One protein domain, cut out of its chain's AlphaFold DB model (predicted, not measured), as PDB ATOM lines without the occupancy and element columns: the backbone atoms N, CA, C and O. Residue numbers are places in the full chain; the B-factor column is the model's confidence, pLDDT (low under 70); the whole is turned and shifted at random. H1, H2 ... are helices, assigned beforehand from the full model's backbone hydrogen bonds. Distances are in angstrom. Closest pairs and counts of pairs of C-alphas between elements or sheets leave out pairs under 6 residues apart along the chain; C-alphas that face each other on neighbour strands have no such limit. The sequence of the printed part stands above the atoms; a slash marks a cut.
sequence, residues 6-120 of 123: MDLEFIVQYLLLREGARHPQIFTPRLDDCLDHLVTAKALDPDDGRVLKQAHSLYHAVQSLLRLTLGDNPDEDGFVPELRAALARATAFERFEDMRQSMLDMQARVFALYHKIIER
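AT A GLANCE: This is residues 6 to 120 of the 123 residues of the protein "GlnD_UR_UTase domain-containing protein" of Kordiimonadales bacterium JCM 17843 (UniProt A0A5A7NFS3). Two long helices, H3 and H5, cross as a skewed X, with H1 and H2 toward one end of the long axis and H4 toward the other. H2 and H4 fold back along opposite end parts of H3, while H1 packs on the last part of H5. The printed part has 115 residues with five named helices, H1 to H5 in chain order, and no named strand: the class is all helix. It is only just compact, close to loose, with a radius of gyration of the C-alphas of 15.8 A, and spans 49 by 24 by 22 A.

IN THESE COORDINATES: H1 is residues 6 to 19, beginning at C-alpha 6 (137.191, 180.260, 109.206), and H2 is residues 31 to 40. H3, residues 46 to 70, is 35.6 A long. H4 is residues 81 to 90. H5, residues 96 to 120, is 35.5 A long and ends at C-alpha 120 (130.762, 193.944, 120.704).

HOW THE PARTS SIT: H3 is the hub, touching the four other helices. It touches H5 at a steep tilt of 50 degrees, closest at the C-alphas of Ala 55 and Met 106, 6.2 A. H2 and H3 form a helical hairpin at 6 degrees, closest at C-alphas 39 and 46, 5.6 A. H3 and H4 form another, closest at C-alphas 62 and 87, 6.2 A. H1 touches H5, closest at C-alphas 11 and 114, 6.1 A. H1 and H4 are apart. Every O i to N i+4 pair is within hydrogen-bond range in H1, H2, H3 and H4; in H5, 20 of 21 are.

THE WHOLE: The C-alphas farthest apart, of Arg 22 and Pro 81, are 49.5 A apart. The printed part has no cut. The link from H1 to H2 is long. Residue 120 alone is under pLDDT 70.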
ATOM      1  N   MET A   6     136.216 179.621 108.320       87.44
ATOM      2  CA  MET A   6     137.191 180.260 109.206       87.44
ATOM      3  C   MET A   6     136.539 181.220 110.213       87.44
ATOM      4  O   MET A   6     136.874 181.181 111.392       87.44
ATOM      5  N   ASP A   7     135.579 182.044 109.781       91.19
ATOM      6  CA  ASP A   7     134.899 182.986 110.683       91.19
ATOM      7  C   ASP A   7     134.021 182.240 111.693       91.19
ATOM      8  O   ASP A   7     133.969 182.607 112.866       91.19
ATOM      9  N   LEU A   8     133.374 181.155 111.257       94.12
ATOM     10  CA  LEU A   8     132.613 180.263 112.127       94.12
ATOM     11  C   LEU A   8     133.504 179.616 113.191       94.12
ATOM     12  O   LEU A   8     133.174 179.661 114.377       94.12
ATOM     13  N   GLU A   9     134.632 179.031 112.788       91.62
ATOM     14  CA  GLU A   9     135.591 178.420 113.712       91.62
ATOM     15  C   GLU A   9     136.139 179.450 114.697       91.62
ATOM     16  O   GLU A   9     136.266 179.159 115.885       91.62
ATOM     17  N   PHE A  10     136.391 180.673 114.233       93.12
ATOM     18  CA  PHE A  10     136.870 181.751 115.083       93.12
ATOM     19  C   PHE A  10     135.824 182.187 116.120       93.12
ATOM     20  O   PHE A  10     136.175 182.361 117.286       93.12
ATOM     21  N   ILE A  11     134.539 182.290 115.749       95.12
ATOM     22  CA  ILE A  11     133.438 182.532 116.705       95.12
ATOM     23  C   ILE A  11     133.447 181.472 117.808       95.12
ATOM     24  O   ILE A  11     133.386 181.802 118.993       95.12
ATOM     25  N   VAL A  12     133.544 180.199 117.427       95.00
ATOM     26  CA  VAL A  12     133.512 179.085 118.379       95.00
ATOM     27  C   VAL A  12     134.734 179.120 119.289       95.00
ATOM     28  O   VAL A  12     134.589 179.056 120.507       95.00
ATOM     29  N   GLN A  13     135.935 179.254 118.724       94.75
ATOM     30  CA  GLN A  13     137.179 179.313 119.491       94.75
ATOM     31  C   GLN A  13     137.185 180.497 120.463       94.75
ATOM     32  O   GLN A  13     137.572 180.339 121.619       94.75
ATOM     33  N   TYR A  14     136.695 181.661 120.033       96.12
ATOM     34  CA  TYR A  14     136.524 182.822 120.899       96.12
ATOM     35  C   TYR A  14     135.604 182.516 122.092       96.12
ATOM     36  O   TYR A  14     135.979 182.775 123.237       96.12
ATOM     37  N   LEU A  15     134.429 181.923 121.852       96.19
ATOM     38  CA  LEU A  15     133.489 181.563 122.917       96.19
ATOM     39  C   LEU A  15     134.074 180.517 123.873       96.19
ATOM     40  O   LEU A  15     133.925 180.644 125.087       96.19
ATOM     41  N   LEU A  16     134.792 179.524 123.347       96.12
ATOM     42  CA  LEU A  16     135.490 178.520 124.151       96.12
ATOM     43  C   LEU A  16     136.531 179.152 125.082       96.12
ATOM     44  O   LEU A  16     136.592 178.812 126.263       96.12
ATOM     45  N   LEU A  17     137.324 180.096 124.575       96.12
ATOM     46  CA  LEU A  17     138.319 180.811 125.375       96.12
ATOM     47  C   LEU A  17     137.669 181.724 126.422       96.12
ATOM     48  O   LEU A  17     138.146 181.793 127.554       96.12
ATOM     49  N   ARG A  18     136.572 182.400 126.066       95.38
ATOM     50  CA  ARG A  18     135.862 183.323 126.961       95.38
ATOM     51  C   ARG A  18     135.156 182.602 128.110       95.38
ATOM     52  O   ARG A  18     135.188 183.072 129.244       95.38
ATOM     53  N   GLU A  19     134.514 181.476 127.822       96.56
ATOM     54  CA  GLU A  19     133.605 180.797 128.755       96.56
ATOM     55  C   GLU A  19     134.224 179.574 129.433       96.56
ATOM     56  O   GLU A  19     133.731 179.123 130.470       96.56
ATOM     57  N   GLY A  20     135.312 179.032 128.880       96.12
ATOM     58  CA  GLY A  20     135.862 177.731 129.267       96.12
ATOM     59  C   GLY A  20     136.256 177.612 130.734       96.12
ATOM     60  O   GLY A  20     136.102 176.546 131.323       96.12
ATOM     61  N   ALA A  21     136.688 178.710 131.362       96.44
ATOM     62  CA  ALA A  21     137.004 178.723 132.791       96.44
ATOM     63  C   ALA A  21     135.758 178.542 133.680       96.44
ATOM     64  O   ALA A  21     135.843 177.946 134.753       96.44
ATOM     65  N   ARG A  22     134.600 179.058 133.248       96.81
ATOM     66  CA  ARG A  22     133.329 178.989 133.991       96.81
ATOM     67  C   ARG A  22     132.528 177.736 133.656       96.81
ATOM     68  O   ARG A  22     131.773 177.252 134.498       96.81
ATOM     69  N   HIS A  23     132.680 177.230 132.436       96.56
ATOM     70  CA  HIS A  23     131.879 176.137 131.895       96.56
ATOM     71  C   HIS A  23     132.763 175.069 131.230       96.56
ATOM     72  O   HIS A  23     132.700 174.919 130.015       96.56
ATOM     73  N   PRO A  24     133.565 174.286 131.981       95.56
ATOM     74  CA  PRO A  24     134.510 173.325 131.396       95.56
ATOM     75  C   PRO A  24     133.876 172.281 130.463       95.56
ATOM     76  O   PRO A  24     134.544 171.754 129.578       95.56
ATOM     77  N   GLN A  25     132.582 171.991 130.623       94.50
ATOM     78  CA  GLN A  25     131.845 171.057 129.773       94.50
ATOM     79  C   GLN A  25     131.749 171.491 128.302       94.50
ATOM     80  O   GLN A  25     131.467 170.651 127.453       94.50
ATOM     81  N   ILE A  26     131.980 172.769 127.971       97.00
ATOM     82  CA  ILE A  26     131.931 173.252 126.579       97.00
ATOM     83  C   ILE A  26     133.059 172.675 125.709       97.00
ATOM     84  O   ILE A  26     132.956 172.691 124.487       97.00
ATOM     85  N   PHE A  27     134.126 172.149 126.317       96.12
ATOM     86  CA  PHE A  27     135.227 171.520 125.594       96.12
ATOM     87  C   PHE A  27     134.854 170.100 125.161       96.12
ATOM     88  O   PHE A  27     135.026 169.133 125.903       96.12
ATOM     89  N   THR A  28     134.368 169.974 123.929       95.31
ATOM     90  CA  THR A  28     134.037 168.694 123.294       95.31
ATOM     91  C   THR A  28     134.760 168.552 121.951       95.31
ATOM     92  O   THR A  28     135.039 169.550 121.287       95.31
ATOM     93  N   PRO A  29     135.055 167.318 121.501       90.88
ATOM     94  CA  PRO A  29     135.696 167.095 120.202       90.88
ATOM     95  C   PRO A  29     134.747 167.341 119.020       90.88
ATOM     96  O   PRO A  29     135.195 167.572 117.900       90.88
ATOM     97  N   ARG A  30     133.431 167.258 119.248       92.44
ATOM     98  CA  ARG A  30     132.405 167.490 118.231       92.44
ATOM     99  C   ARG A  30     131.910 168.924 118.331       92.44
ATOM    100  O   ARG A  30     131.461 169.343 119.399       92.44
ATOM    101  N   LEU A  31     131.952 169.639 117.207       92.31
ATOM    102  CA  LEU A  31     131.540 171.038 117.154       92.31
ATOM    103  C   LEU A  31     130.063 171.227 117.518       92.31
ATOM    104  O   LEU A  31     129.726 172.155 118.247       92.31
ATOM    105  N   ASP A  32     129.192 170.340 117.043       94.19
ATOM    106  CA  ASP A  32     127.758 170.442 117.316       94.19
ATOM    107  C   ASP A  32     127.456 170.345 118.819       94.19
ATOM    108  O   ASP A  32     126.644 171.121 119.324       94.19
ATOM    109  N   ASP A  33     128.156 169.457 119.528       96.56
ATOM    110  CA  ASP A  33     128.032 169.287 120.979       96.56
ATOM    111  C   ASP A  33     128.572 170.528 121.717       96.56
ATOM    112  O   ASP A  33     127.977 170.999 122.684       96.56
ATOM    113  N   CYS A  34     129.670 171.110 121.219       96.69
ATOM    114  CA  CYS A  34     130.245 172.346 121.750       96.69
ATOM    115  C   CYS A  34     129.237 173.501 121.643       96.69
ATOM    116  O   CYS A  34     128.985 174.208 122.621       96.69
ATOM    117  N   LEU A  35     128.598 173.653 120.479       97.56
ATOM    118  CA  LEU A  35     127.558 174.655 120.259       97.56
ATOM    119  C   LEU A  35     126.343 174.432 121.178       97.56
ATOM    120  O   LEU A  35     125.833 175.403 121.734       97.56
ATOM    121  N   ASP A  36     125.919 173.184 121.411       98.00
ATOM    122  CA  ASP A  36     124.836 172.882 122.365       98.00
ATOM    123  C   ASP A  36     125.203 173.246 123.805       98.00
ATOM    124  O   ASP A  36     124.388 173.807 124.546       98.00
ATOM    125  N   HIS A  37     126.438 172.965 124.216       97.88
ATOM    126  CA  HIS A  37     126.917 173.323 125.546       97.88
ATOM    127  C   HIS A  37     127.057 174.838 125.720       97.88
ATOM    128  O   HIS A  37     126.709 175.352 126.783       97.88
ATOM    129  N   LEU A  38     127.487 175.568 124.688       97.88
ATOM    130  CA  LEU A  38     127.531 177.034 124.690       97.88
ATOM    131  C   LEU A  38     126.131 177.653 124.807       97.88
ATOM    132  O   LEU A  38     125.943 178.604 125.570       97.88
ATOM    133  N   VAL A  39     125.134 177.086 124.118       98.12
ATOM    134  CA  VAL A  39     123.726 177.496 124.255       98.12
ATOM    135  C   VAL A  39     123.202 177.190 125.660       98.12
ATOM    136  O   VAL A  39     122.607 178.052 126.307       98.12
ATOM    137  N   THR A  40     123.485 175.997 126.186       97.62
ATOM    138  CA  THR A  40     123.085 175.589 127.545       97.62
ATOM    139  C   THR A  40     123.709 176.487 128.619       97.62
ATOM    140  O   THR A  40     123.048 176.855 129.590       97.62
ATOM    141  N   ALA A  41     124.965 176.901 128.424       96.50
ATOM    142  CA  ALA A  41     125.669 177.854 129.280       96.50
ATOM    143  C   ALA A  41     125.185 179.308 129.114       96.50
ATOM    144  O   ALA A  41     125.647 180.186 129.840       96.50
ATOM    145  N   LYS A  42     124.246 179.574 128.190       95.94
ATOM    146  CA  LYS A  42     123.753 180.913 127.813       95.94
ATOM    147  C   LYS A  42     124.842 181.845 127.271       95.94
ATOM    148  O   LYS A  42     124.669 183.062 127.268       95.94
ATOM    149  N   ALA A  43     125.952 181.283 126.803       95.38
ATOM    150  CA  ALA A  43     127.036 182.023 126.166       95.38
ATOM    151  C   ALA A  43     126.774 182.310 124.680       95.38
ATOM    152  O   ALA A  43     127.423 183.177 124.088       95.38
ATOM    153  N   LEU A  44     125.832 181.570 124.093       96.75
ATOM    154  CA  LEU A  44     125.400 181.666 122.710       96.75
ATOM    155  C   LEU A  44     123.871 181.622 122.659       96.75
ATOM    156  O   LEU A  44     123.246 180.815 123.347       96.75
ATOM    157  N   ASP A  45     123.273 182.492 121.851       97.38
ATOM    158  CA  ASP A  45     121.831 182.463 121.626       97.38
ATOM    159  C   ASP A  45     121.432 181.173 120.875       97.38
ATOM    160  O   ASP A  45     122.153 180.762 119.959       97.38
ATOM    161  N   PRO A  46     120.311 180.511 121.223       97.94
ATOM    162  CA  PRO A  46     119.879 179.292 120.542       97.94
ATOM    163  C   PRO A  46     119.717 179.451 119.025       97.94
ATOM    164  O   PRO A  46     120.036 178.524 118.278       97.94
ATOM    165  N   ASP A  47     119.243 180.603 118.546       97.62
ATOM    166  CA  ASP A  47     119.050 180.846 117.116       97.62
ATOM    167  C   ASP A  47     120.391 180.999 116.408       97.62
ATOM    168  O   ASP A  47     120.606 180.369 115.369       97.62
ATOM    169  N   ASP A  48     121.319 181.743 117.012       97.38
ATOM    170  CA  ASP A  48     122.694 181.870 116.526       97.38
ATOM    171  C   ASP A  48     123.387 180.495 116.481       97.38
ATOM    172  O   ASP A  48     124.017 180.142 115.484       97.38
ATOM    173  N   GLY A  49     123.215 179.672 117.521       97.56
ATOM    174  CA  GLY A  49     123.737 178.304 117.569       97.56
ATOM    175  C   GLY A  49     123.197 177.424 116.442       97.56
ATOM    176  O   GLY A  49     123.967 176.716 115.789       97.56
ATOM    177  N   ARG A  50     121.894 177.514 116.140       97.69
ATOM    178  CA  ARG A  50     121.296 176.815 114.988       97.69
ATOM    179  C   ARG A  50     121.897 177.281 113.663       97.69
ATOM    180  O   ARG A  50     122.174 176.436 112.812       97.69
ATOM    181  N   VAL A  51     122.132 178.585 113.490       96.75
ATOM    182  CA  VAL A  51     122.793 179.126 112.287       96.75
ATOM    183  C   VAL A  51     124.192 178.534 112.127       96.75
ATOM    184  O   VAL A  51     124.519 178.037 111.052       96.75
ATOM    185  N   LEU A  52     125.004 178.544 113.189       97.06
ATOM    186  CA  LEU A  52     126.379 178.038 113.141       97.06
ATOM    187  C   LEU A  52     126.421 176.533 112.840       97.06
ATOM    188  O   LEU A  52     127.229 176.102 112.024       97.06
ATOM    189  N   LYS A  53     125.507 175.732 113.402       96.88
ATOM    190  CA  LYS A  53     125.402 174.297 113.074       96.88
ATOM    191  C   LYS A  53     125.065 174.044 111.605       96.88
ATOM    192  O   LYS A  53     125.691 173.205 110.956       96.88
ATOM    193  N   GLN A  54     124.089 174.784 111.073       96.00
ATOM    194  CA  GLN A  54     123.701 174.696 109.663       96.00
ATOM    195  C   GLN A  54     124.862 175.089 108.744       96.00
ATOM    196  O   GLN A  54     125.163 174.373 107.789       96.00
ATOM    197  N   ALA A  55     125.543 176.191 109.064       95.75
ATOM    198  CA  ALA A  55     126.713 176.654 108.332       95.75
ATOM    199  C   ALA A  55     127.848 175.626 108.349       95.75
ATOM    200  O   ALA A  55     128.383 175.292 107.294       95.75
ATOM    201  N   HIS A  56     128.173 175.078 109.522       95.25
ATOM    202  CA  HIS A  56     129.217 174.071 109.665       95.25
ATOM    203  C   HIS A  56     128.920 172.830 108.822       95.25
ATOM    204  O   HIS A  56     129.780 172.397 108.063       95.25
ATOM    205  N   SER A  57     127.695 172.303 108.891       94.38
ATOM    206  CA  SER A  57     127.297 171.129 108.106       94.38
ATOM    207  C   SER A  57     127.414 171.376 106.598       94.38
ATOM    208  O   SER A  57     127.983 170.550 105.885       94.38
ATOM    209  N   LEU A  58     126.940 172.533 106.118       95.50
ATOM    210  CA  LEU A  58     127.023 172.916 104.706       95.50
ATOM    211  C   LEU A  58     128.479 173.049 104.238       95.50
ATOM    212  O   LEU A  58     128.878 172.426 103.254       95.50
ATOM    213  N   TYR A  59     129.292 173.826 104.955       94.31
ATOM    214  CA  TYR A  59     130.685 174.070 104.581       94.31
ATOM    215  C   TYR A  59     131.534 172.807 104.680       94.31
ATOM    216  O   TYR A  59     132.322 172.532 103.776       94.31
ATOM    217  N   HIS A  60     131.343 172.009 105.731       92.56
ATOM    218  CA  HIS A  60     132.070 170.761 105.914       92.56
ATOM    219  C   HIS A  60     131.742 169.757 104.805       92.56
ATOM    220  O   HIS A  60     132.656 169.114 104.288       92.56
ATOM    221  N   ALA A  61     130.473 169.627 104.400       94.38
ATOM    222  CA  ALA A  61     130.078 168.741 103.303       94.38
ATOM    223  C   ALA A  61     130.734 169.153 101.974       94.38
ATOM    224  O   ALA A  61     131.343 168.316 101.305       94.38
ATOM    225  N   VAL A  62     130.683 170.447 101.634       94.19
ATOM    226  CA  VAL A  62     131.315 170.997 100.422       94.19
ATOM    227  C   VAL A  62     132.828 170.792 100.451       94.19
ATOM    228  O   VAL A  62     133.382 170.187  99.536       94.19
ATOM    229  N   GLN A  63     133.504 171.232 101.514       92.31
ATOM    230  CA  GLN A  63     134.956 171.115 101.635       92.31
ATOM    231  C   GLN A  63     135.414 169.655 101.631       92.31
ATOM    232  O   GLN A  63     136.420 169.335 101.002       92.31
ATOM    233  N   SER A  64     134.686 168.760 102.303       92.62
ATOM    234  CA  SER A  64     135.027 167.336 102.322       92.62
ATOM    235  C   SER A  64     134.952 166.728 100.932       92.62
ATOM    236  O   SER A  64     135.882 166.030 100.531       92.62
ATOM    237  N   LEU A  65     133.879 167.010 100.185       94.75
ATOM    238  CA  LEU A  65     133.730 166.475  98.839       94.75
ATOM    239  C   LEU A  65     134.811 167.032  97.912       94.75
ATOM    240  O   LEU A  65     135.497 166.251  97.261       94.75
ATOM    241  N   LEU A  66     135.024 168.351  97.923       93.62
ATOM    242  CA  LEU A  66     136.046 168.986  97.094       93.62
ATOM    243  C   LEU A  66     137.449 168.460  97.401       93.62
ATOM    244  O   LEU A  66     138.198 168.164  96.474       93.62
ATOM    245  N   ARG A  67     137.787 168.275  98.682       91.44
ATOM    246  CA  ARG A  67     139.085 167.725  99.090       91.44
ATOM    247  C   ARG A  67     139.283 166.295  98.598       91.44
ATOM    248  O   ARG A  67     140.378 165.946  98.174       91.44
ATOM    249  N   LEU A  68     138.236 165.471  98.632       92.88
ATOM    250  CA  LEU A  68     138.294 164.093  98.139       92.88
ATOM    251  C   LEU A  68     138.387 164.009  96.609       92.88
ATOM    252  O   LEU A  68     138.926 163.029  96.100       92.88
ATOM    253  N   THR A  69     137.870 165.000  95.879       91.88
ATOM    254  CA  THR A  69     137.831 164.973  94.407       91.88
ATOM    255  C   THR A  69     138.971 165.733  93.739       91.88
ATOM    256  O   THR A  69     139.456 165.299  92.701       91.88
ATOM    257  N   LEU A  70     139.375 166.874  94.301       90.38
ATOM    258  CA  LEU A  70     140.300 167.830  93.679       90.38
ATOM    259  C   LEU A  70     141.532 168.133  94.547       90.38
ATOM    260  O   LEU A  70     142.462 168.771  94.063       90.38
ATOM    261  N   GLY A  71     141.569 167.669  95.800       87.81
ATOM    262  CA  GLY A  71     142.648 167.983  96.736       87.81
ATOM    263  C   GLY A  71     142.522 169.386  97.336       87.81
ATOM    264  O   GLY A  71     141.424 169.840  97.661       87.81
ATOM    265  N   ASP A  72     143.655 170.056  97.530       83.56
ATOM    266  CA  ASP A  72     143.707 171.358  98.198       83.56
ATOM    267  C   ASP A  72     143.466 172.521  97.225       83.56
ATOM    268  O   ASP A  72     143.889 172.482  96.073       83.56
ATOM    269  N   ASN A  73     142.830 173.591  97.719       78.69
ATOM    270  CA  ASN A  73     142.533 174.826  96.974       78.69
ATOM    271  C   ASN A  73     141.839 174.597  95.613       78.69
ATOM    272  O   ASN A  73     142.363 175.004  94.575       78.69
ATOM    273  N   PRO A  74     140.654 173.960  95.613       83.12
ATOM    274  CA  PRO A  74     139.891 173.701  94.397       83.12
ATOM    275  C   PRO A  74     139.469 175.010  93.711       83.12
ATOM    276  O   PRO A  74     138.970 175.927  94.365       83.12
ATOM    277  N   ASP A  75     139.621 175.061  92.389       85.50
ATOM    278  CA  ASP A  75     139.116 176.145  91.545       85.50
ATOM    279  C   ASP A  75     137.727 175.786  90.996       85.50
ATOM    280  O   ASP A  75     137.544 174.710  90.418       85.50
ATOM    281  N   GLU A  76     136.749 176.679  91.175       83.94
ATOM    282  CA  GLU A  76     135.373 176.462  90.712       83.94
ATOM    283  C   GLU A  76     135.289 176.365  89.179       83.94
ATOM    284  O   GLU A  76     134.429 175.649  88.652       83.94
ATOM    285  N   ASP A  77     136.212 177.006  88.454       85.94
ATOM    286  CA  ASP A  77     136.298 176.906  86.991       85.94
ATOM    287  C   ASP A  77     136.585 175.462  86.535       85.94
ATOM    288  O   ASP A  77     136.188 175.051  85.443       85.94
ATOM    289  N   GLY A  78     137.194 174.649  87.405       82.81
ATOM    290  CA  GLY A  78     137.437 173.223  87.183       82.81
ATOM    291  C   GLY A  78     136.247 172.309  87.497       82.81
ATOM    292  O   GLY A  78     136.365 171.088  87.361       82.81
ATOM    293  N   PHE A  79     135.102 172.839  87.950       93.81
ATOM    294  CA  PHE A  79     133.990 171.996  88.397       93.81
ATOM    295  C   PHE A  79     133.172 171.477  87.218       93.81
ATOM    296  O   PHE A  79     132.273 172.154  86.705       93.81
ATOM    297  N   VAL A  80     133.446 170.225  86.851       94.44
ATOM    298  CA  VAL A  80     132.660 169.467  85.872       94.44
ATOM    299  C   VAL A  80     131.198 169.284  86.329       94.44
ATOM    300  O   VAL A  80     130.929 169.276  87.540       94.44
ATOM    301  N   PRO A  81     130.232 169.124  85.403       95.88
ATOM    302  CA  PRO A  81     128.805 169.019  85.733       95.88
ATOM    303  C   PRO A  81     128.472 167.937  86.770       95.88
ATOM    304  O   PRO A  81     127.629 168.146  87.643       95.88
ATOM    305  N   GLU A  82     129.163 166.799  86.726       95.56
ATOM    306  CA  GLU A  82     128.970 165.679  87.648       95.56
ATOM    307  C   GLU A  82     129.371 166.049  89.079       95.56
ATOM    308  O   GLU A  82     128.673 165.680  90.028       95.56
ATOM    309  N   LEU A  83     130.455 166.818  89.237       95.56
ATOM    310  CA  LEU A  83     130.900 167.330  90.531       95.56
ATOM    311  C   LEU A  83     129.910 168.365  91.069       95.56
ATOM    312  O   LEU A  83     129.525 168.287  92.233       95.56
ATOM    313  N   ARG A  84     129.430 169.286  90.222       96.94
ATOM    314  CA  ARG A  84     128.389 170.261  90.601       96.94
ATOM    315  C   ARG A  84     127.119 169.561  91.092       96.94
ATOM    316  O   ARG A  84     126.576 169.922  92.136       96.94
ATOM    317  N   ALA A  85     126.681 168.514  90.393       96.69
ATOM    318  CA  ALA A  85     125.538 167.704  90.806       96.69
ATOM    319  C   ALA A  85     125.811 166.915  92.101       96.69
ATOM    320  O   ALA A  85     124.917 166.771  92.934       96.69
ATOM    321  N   ALA A  86     127.029 166.400  92.292       96.38
ATOM    322  CA  ALA A  86     127.418 165.711  93.521       96.38
ATOM    323  C   ALA A  86     127.446 166.655  94.734       96.38
ATOM    324  O   ALA A  86     126.937 166.281  95.789       96.38
ATOM    325  N   LEU A  87     127.963 167.878  94.572       97.00
ATOM    326  CA  LEU A  87     127.969 168.923  95.600       97.00
ATOM    327  C   LEU A  87     126.551 169.294  96.037       97.00
ATOM    328  O   LEU A  87     126.271 169.292  97.235       97.00
ATOM    329  N   ALA A  88     125.647 169.523  95.080       97.25
ATOM    330  CA  ALA A  88     124.244 169.810  95.373       97.25
ATOM    331  C   ALA A  88     123.600 168.670  96.183       97.25
ATOM    332  O   ALA A  88     123.086 168.893  97.277       97.25
ATOM    333  N   ARG A  89     123.733 167.416  95.727       95.50
ATOM    334  CA  ARG A  89     123.166 166.258  96.442       95.50
ATOM    335  C   ARG A  89     123.757 166.067  97.839       95.50
ATOM    336  O   ARG A  89     123.011 165.791  98.773       95.50
ATOM    337  N   ALA A  90     125.074 166.219  97.995       95.19
ATOM    338  CA  ALA A  90     125.763 166.065  99.280       95.19
ATOM    339  C   ALA A  90     125.322 167.102 100.325       95.19
ATOM    340  O   ALA A  90     125.495 166.888 101.523       95.19
ATOM    341  N   THR A  91     124.744 168.211  99.870       95.94
ATOM    342  CA  THR A  91     124.263 169.321 100.698       95.94
ATOM    343  C   THR A  91     122.735 169.422 100.719       95.94
ATOM    344  O   THR A  91     122.199 170.397 101.235       95.94
ATOM    345  N   ALA A  92     122.035 168.396 100.216       95.62
ATOM    346  CA  ALA A  92     120.575 168.307 100.133       95.62
ATOM    347  C   ALA A  92     119.894 169.370  99.241       95.62
ATOM    348  O   ALA A  92     118.720 169.682  99.437       95.62
ATOM    349  N   PHE A  93     120.599 169.879  98.229       96.88
ATOM    350  CA  PHE A  93     120.041 170.725  97.173       96.88
ATOM    351  C   PHE A  93     119.852 169.939  95.871       96.88
ATOM    352  O   PHE A  93     120.618 169.029  95.547       96.88
ATOM    353  N   GLU A  94     118.853 170.323  95.077       95.25
ATOM    354  CA  GLU A  94     118.631 169.731  93.751       95.25
ATOM    355  C   GLU A  94     119.603 170.289  92.706       95.25
ATOM    356  O   GLU A  94     120.070 169.559  91.829       95.25
ATOM    357  N   ARG A  95     119.934 171.582  92.806       97.19
ATOM    358  CA  ARG A  95     120.788 172.286  91.846       97.19
ATOM    359  C   ARG A  95     121.983 172.924  92.537       97.19
ATOM    360  O   ARG A  95     121.874 173.475  93.629       97.19
ATOM    361  N   PHE A  96     123.114 172.920  91.836       96.25
ATOM    362  CA  PHE A  96     124.339 173.569  92.300       96.25
ATOM    363  C   PHE A  96     124.145 175.067  92.564       96.25
ATOM    364  O   PHE A  96     124.656 175.574  93.554       96.25
ATOM    365  N   GLU A  97     123.368 175.759  91.728       96.25
ATOM    366  CA  GLU A  97     123.114 177.193  91.913       96.25
ATOM    367  C   GLU A  97     122.328 177.500  93.193       96.25
ATOM    368  O   GLU A  97     122.633 178.475  93.874       96.25
ATOM    369  N   ASP A  98     121.380 176.640  93.577       97.31
ATOM    370  CA  ASP A  98     120.606 176.818  94.813       97.31
ATOM    371  C   ASP A  98     121.499 176.602  96.043       97.31
ATOM    372  O   ASP A  98     121.468 177.383  96.995       97.31
ATOM    373  N   MET A  99     122.370 175.587  95.988       96.44
ATOM    374  CA  MET A  99     123.404 175.367  97.001       96.44
ATOM    375  C   MET A  99     124.354 176.567  97.086       96.44
ATOM    376  O   MET A  99     124.633 177.053  98.181       96.44
ATOM    377  N   ARG A 100     124.848 177.062  95.943       95.06
ATOM    378  CA  ARG A 100     125.762 178.209  95.872       95.06
ATOM    379  C   ARG A 100     125.121 179.453  96.478       95.06
ATOM    380  O   ARG A 100     125.760 180.126  97.283       95.06
ATOM    381  N   GLN A 101     123.860 179.729  96.151       96.19
ATOM    382  CA  GLN A 101     123.123 180.838  96.748       96.19
ATOM    383  C   GLN A 101     122.968 180.651  98.260       96.19
ATOM    384  O   GLN A 101     123.289 181.561  99.023       96.19
ATOM    385  N   SER A 102     122.597 179.451  98.717       95.88
ATOM    386  CA  SER A 102     122.512 179.159 100.151       95.88
ATOM    387  C   SER A 102     123.854 179.322 100.867       95.88
ATOM    388  O   SER A 102     123.868 179.718 102.033       95.88
ATOM    389  N   MET A 103     124.980 179.021 100.216       94.75
ATOM    390  CA  MET A 103     126.308 179.264 100.782       94.75
ATOM    391  C   MET A 103     126.583 180.760 100.934       94.75
ATOM    392  O   MET A 103     127.092 181.162 101.976       94.75
ATOM    393  N   LEU A 104     126.238 181.586  99.943       94.62
ATOM    394  CA  LEU A 104     126.406 183.043 100.020       94.62
ATOM    395  C   LEU A 104     125.545 183.655 101.132       94.62
ATOM    396  O   LEU A 104     126.040 184.449 101.935       94.62
ATOM    397  N   ASP A 105     124.287 183.229 101.235       95.88
ATOM    398  CA  ASP A 105     123.375 183.683 102.287       95.88
ATOM    399  C   ASP A 105     123.889 183.269 103.673       95.88
ATOM    400  O   ASP A 105     123.861 184.049 104.629       95.88
ATOM    401  N   MET A 106     124.412 182.044 103.786       95.69
ATOM    402  CA  MET A 106     125.006 181.563 105.028       95.69
ATOM    403  C   MET A 106     126.276 182.335 105.390       95.69
ATOM    404  O   MET A 106     126.462 182.668 106.561       95.69
ATOM    405  N   GLN A 107     127.107 182.695 104.407       94.62
ATOM    406  CA  GLN A 107     128.297 183.513 104.645       94.62
ATOM    407  C   GLN A 107     127.926 184.878 105.217       94.62
ATOM    408  O   GLN A 107     128.513 185.306 106.211       94.62
ATOM    409  N   ALA A 108     126.907 185.531 104.657       94.94
ATOM    410  CA  ALA A 108     126.414 186.802 105.177       94.94
ATOM    411  C   ALA A 108     125.907 186.676 106.627       94.94
ATOM    412  O   ALA A 108     126.199 187.533 107.463       94.94
ATOM    413  N   ARG A 109     125.196 185.587 106.953       96.12
ATOM    414  CA  ARG A 109     124.702 185.321 108.316       96.12
ATOM    415  C   ARG A 109     125.841 185.075 109.304       96.12
ATOM    416  O   ARG A 109     125.846 185.683 110.371       96.12
ATOM    417  N   VAL A 110     126.814 184.232 108.957       96.06
ATOM    418  CA  VAL A 110     127.990 183.961 109.804       96.06
ATOM    419  C   VAL A 110     128.805 185.232 110.016       96.06
ATOM    420  O   VAL A 110     129.204 185.521 111.140       96.06
ATOM    421  N   PHE A 111     128.991 186.036 108.970       93.69
ATOM    422  CA  PHE A 111     129.675 187.319 109.077       93.69
ATOM    423  C   PHE A 111     128.950 188.277 110.034       93.69
ATOM    424  O   PHE A 111     129.570 188.869 110.916       93.69
ATOM    425  N   ALA A 112     127.621 188.379 109.946       94.19
ATOM    426  CA  ALA A 112     126.841 189.170 110.898       94.19
ATOM    427  C   ALA A 112     126.984 188.658 112.346       94.19
ATOM    428  O   ALA A 112     127.086 189.463 113.276       94.19
ATOM    429  N   LEU A 113     127.037 187.335 112.551       95.25
ATOM    430  CA  LEU A 113     127.281 186.737 113.870       95.25
ATOM    431  C   LEU A 113     128.684 187.032 114.397       95.25
ATOM    432  O   LEU A 113     128.825 187.334 115.581       95.25
ATOM    433  N   TYR A 114     129.700 187.005 113.535       93.44
ATOM    434  CA  TYR A 114     131.064 187.389 113.889       93.44
ATOM    435  C   TYR A 114     131.082 188.803 114.481       93.44
ATOM    436  O   TYR A 114     131.526 188.998 115.612       93.44
ATOM    437  N   HIS A 115     130.496 189.774 113.776       91.56
ATOM    438  CA  HIS A 115     130.378 191.154 114.254       91.56
ATOM    439  C   HIS A 115     129.586 191.251 115.570       91.56
ATOM    440  O   HIS A 115     130.006 191.914 116.520       91.56
ATOM    441  N   LYS A 116     128.449 190.550 115.664       92.25
ATOM    442  CA  LYS A 116     127.596 190.535 116.863       92.25
ATOM    443  C   LYS A 116     128.326 190.005 118.101       92.25
ATOM    444  O   LYS A 116     128.132 190.550 119.186       92.25
ATOM    445  N   ILE A 117     129.102 188.933 117.953       91.81
ATOM    446  CA  ILE A 117     129.686 188.181 119.072       91.81
ATOM    447  C   ILE A 117     131.072 188.707 119.436       91.81
ATOM    448  O   ILE A 117     131.399 188.772 120.619       91.81
ATOM    449  N   ILE A 118     131.882 189.083 118.452       87.12
ATOM    450  CA  ILE A 118     133.294 189.398 118.667       87.12
ATOM    451  C   ILE A 118     133.496 190.899 118.823       87.12
ATOM    452  O   ILE A 118     134.001 191.336 119.852       87.12
ATOM    453  N   GLU A 119     133.042 191.712 117.867       74.94
ATOM    454  CA  GLU A 119     133.310 193.157 117.916       74.94
ATOM    455  C   GLU A 119     132.632 193.849 119.101       74.94
ATOM    456  O   GLU A 119     133.229 194.727 119.714       74.94
ATOM    457  N   ARG A 120     131.434 193.407 119.504       68.06
ATOM    458  CA  ARG A 120     130.762 193.944 120.704       68.06
ATOM    459  C   ARG A 120     131.469 193.643 122.026       68.06
ATOM    460  O   ARG A 120     131.117 194.258 123.023       68.06
TER     461      ARG A 120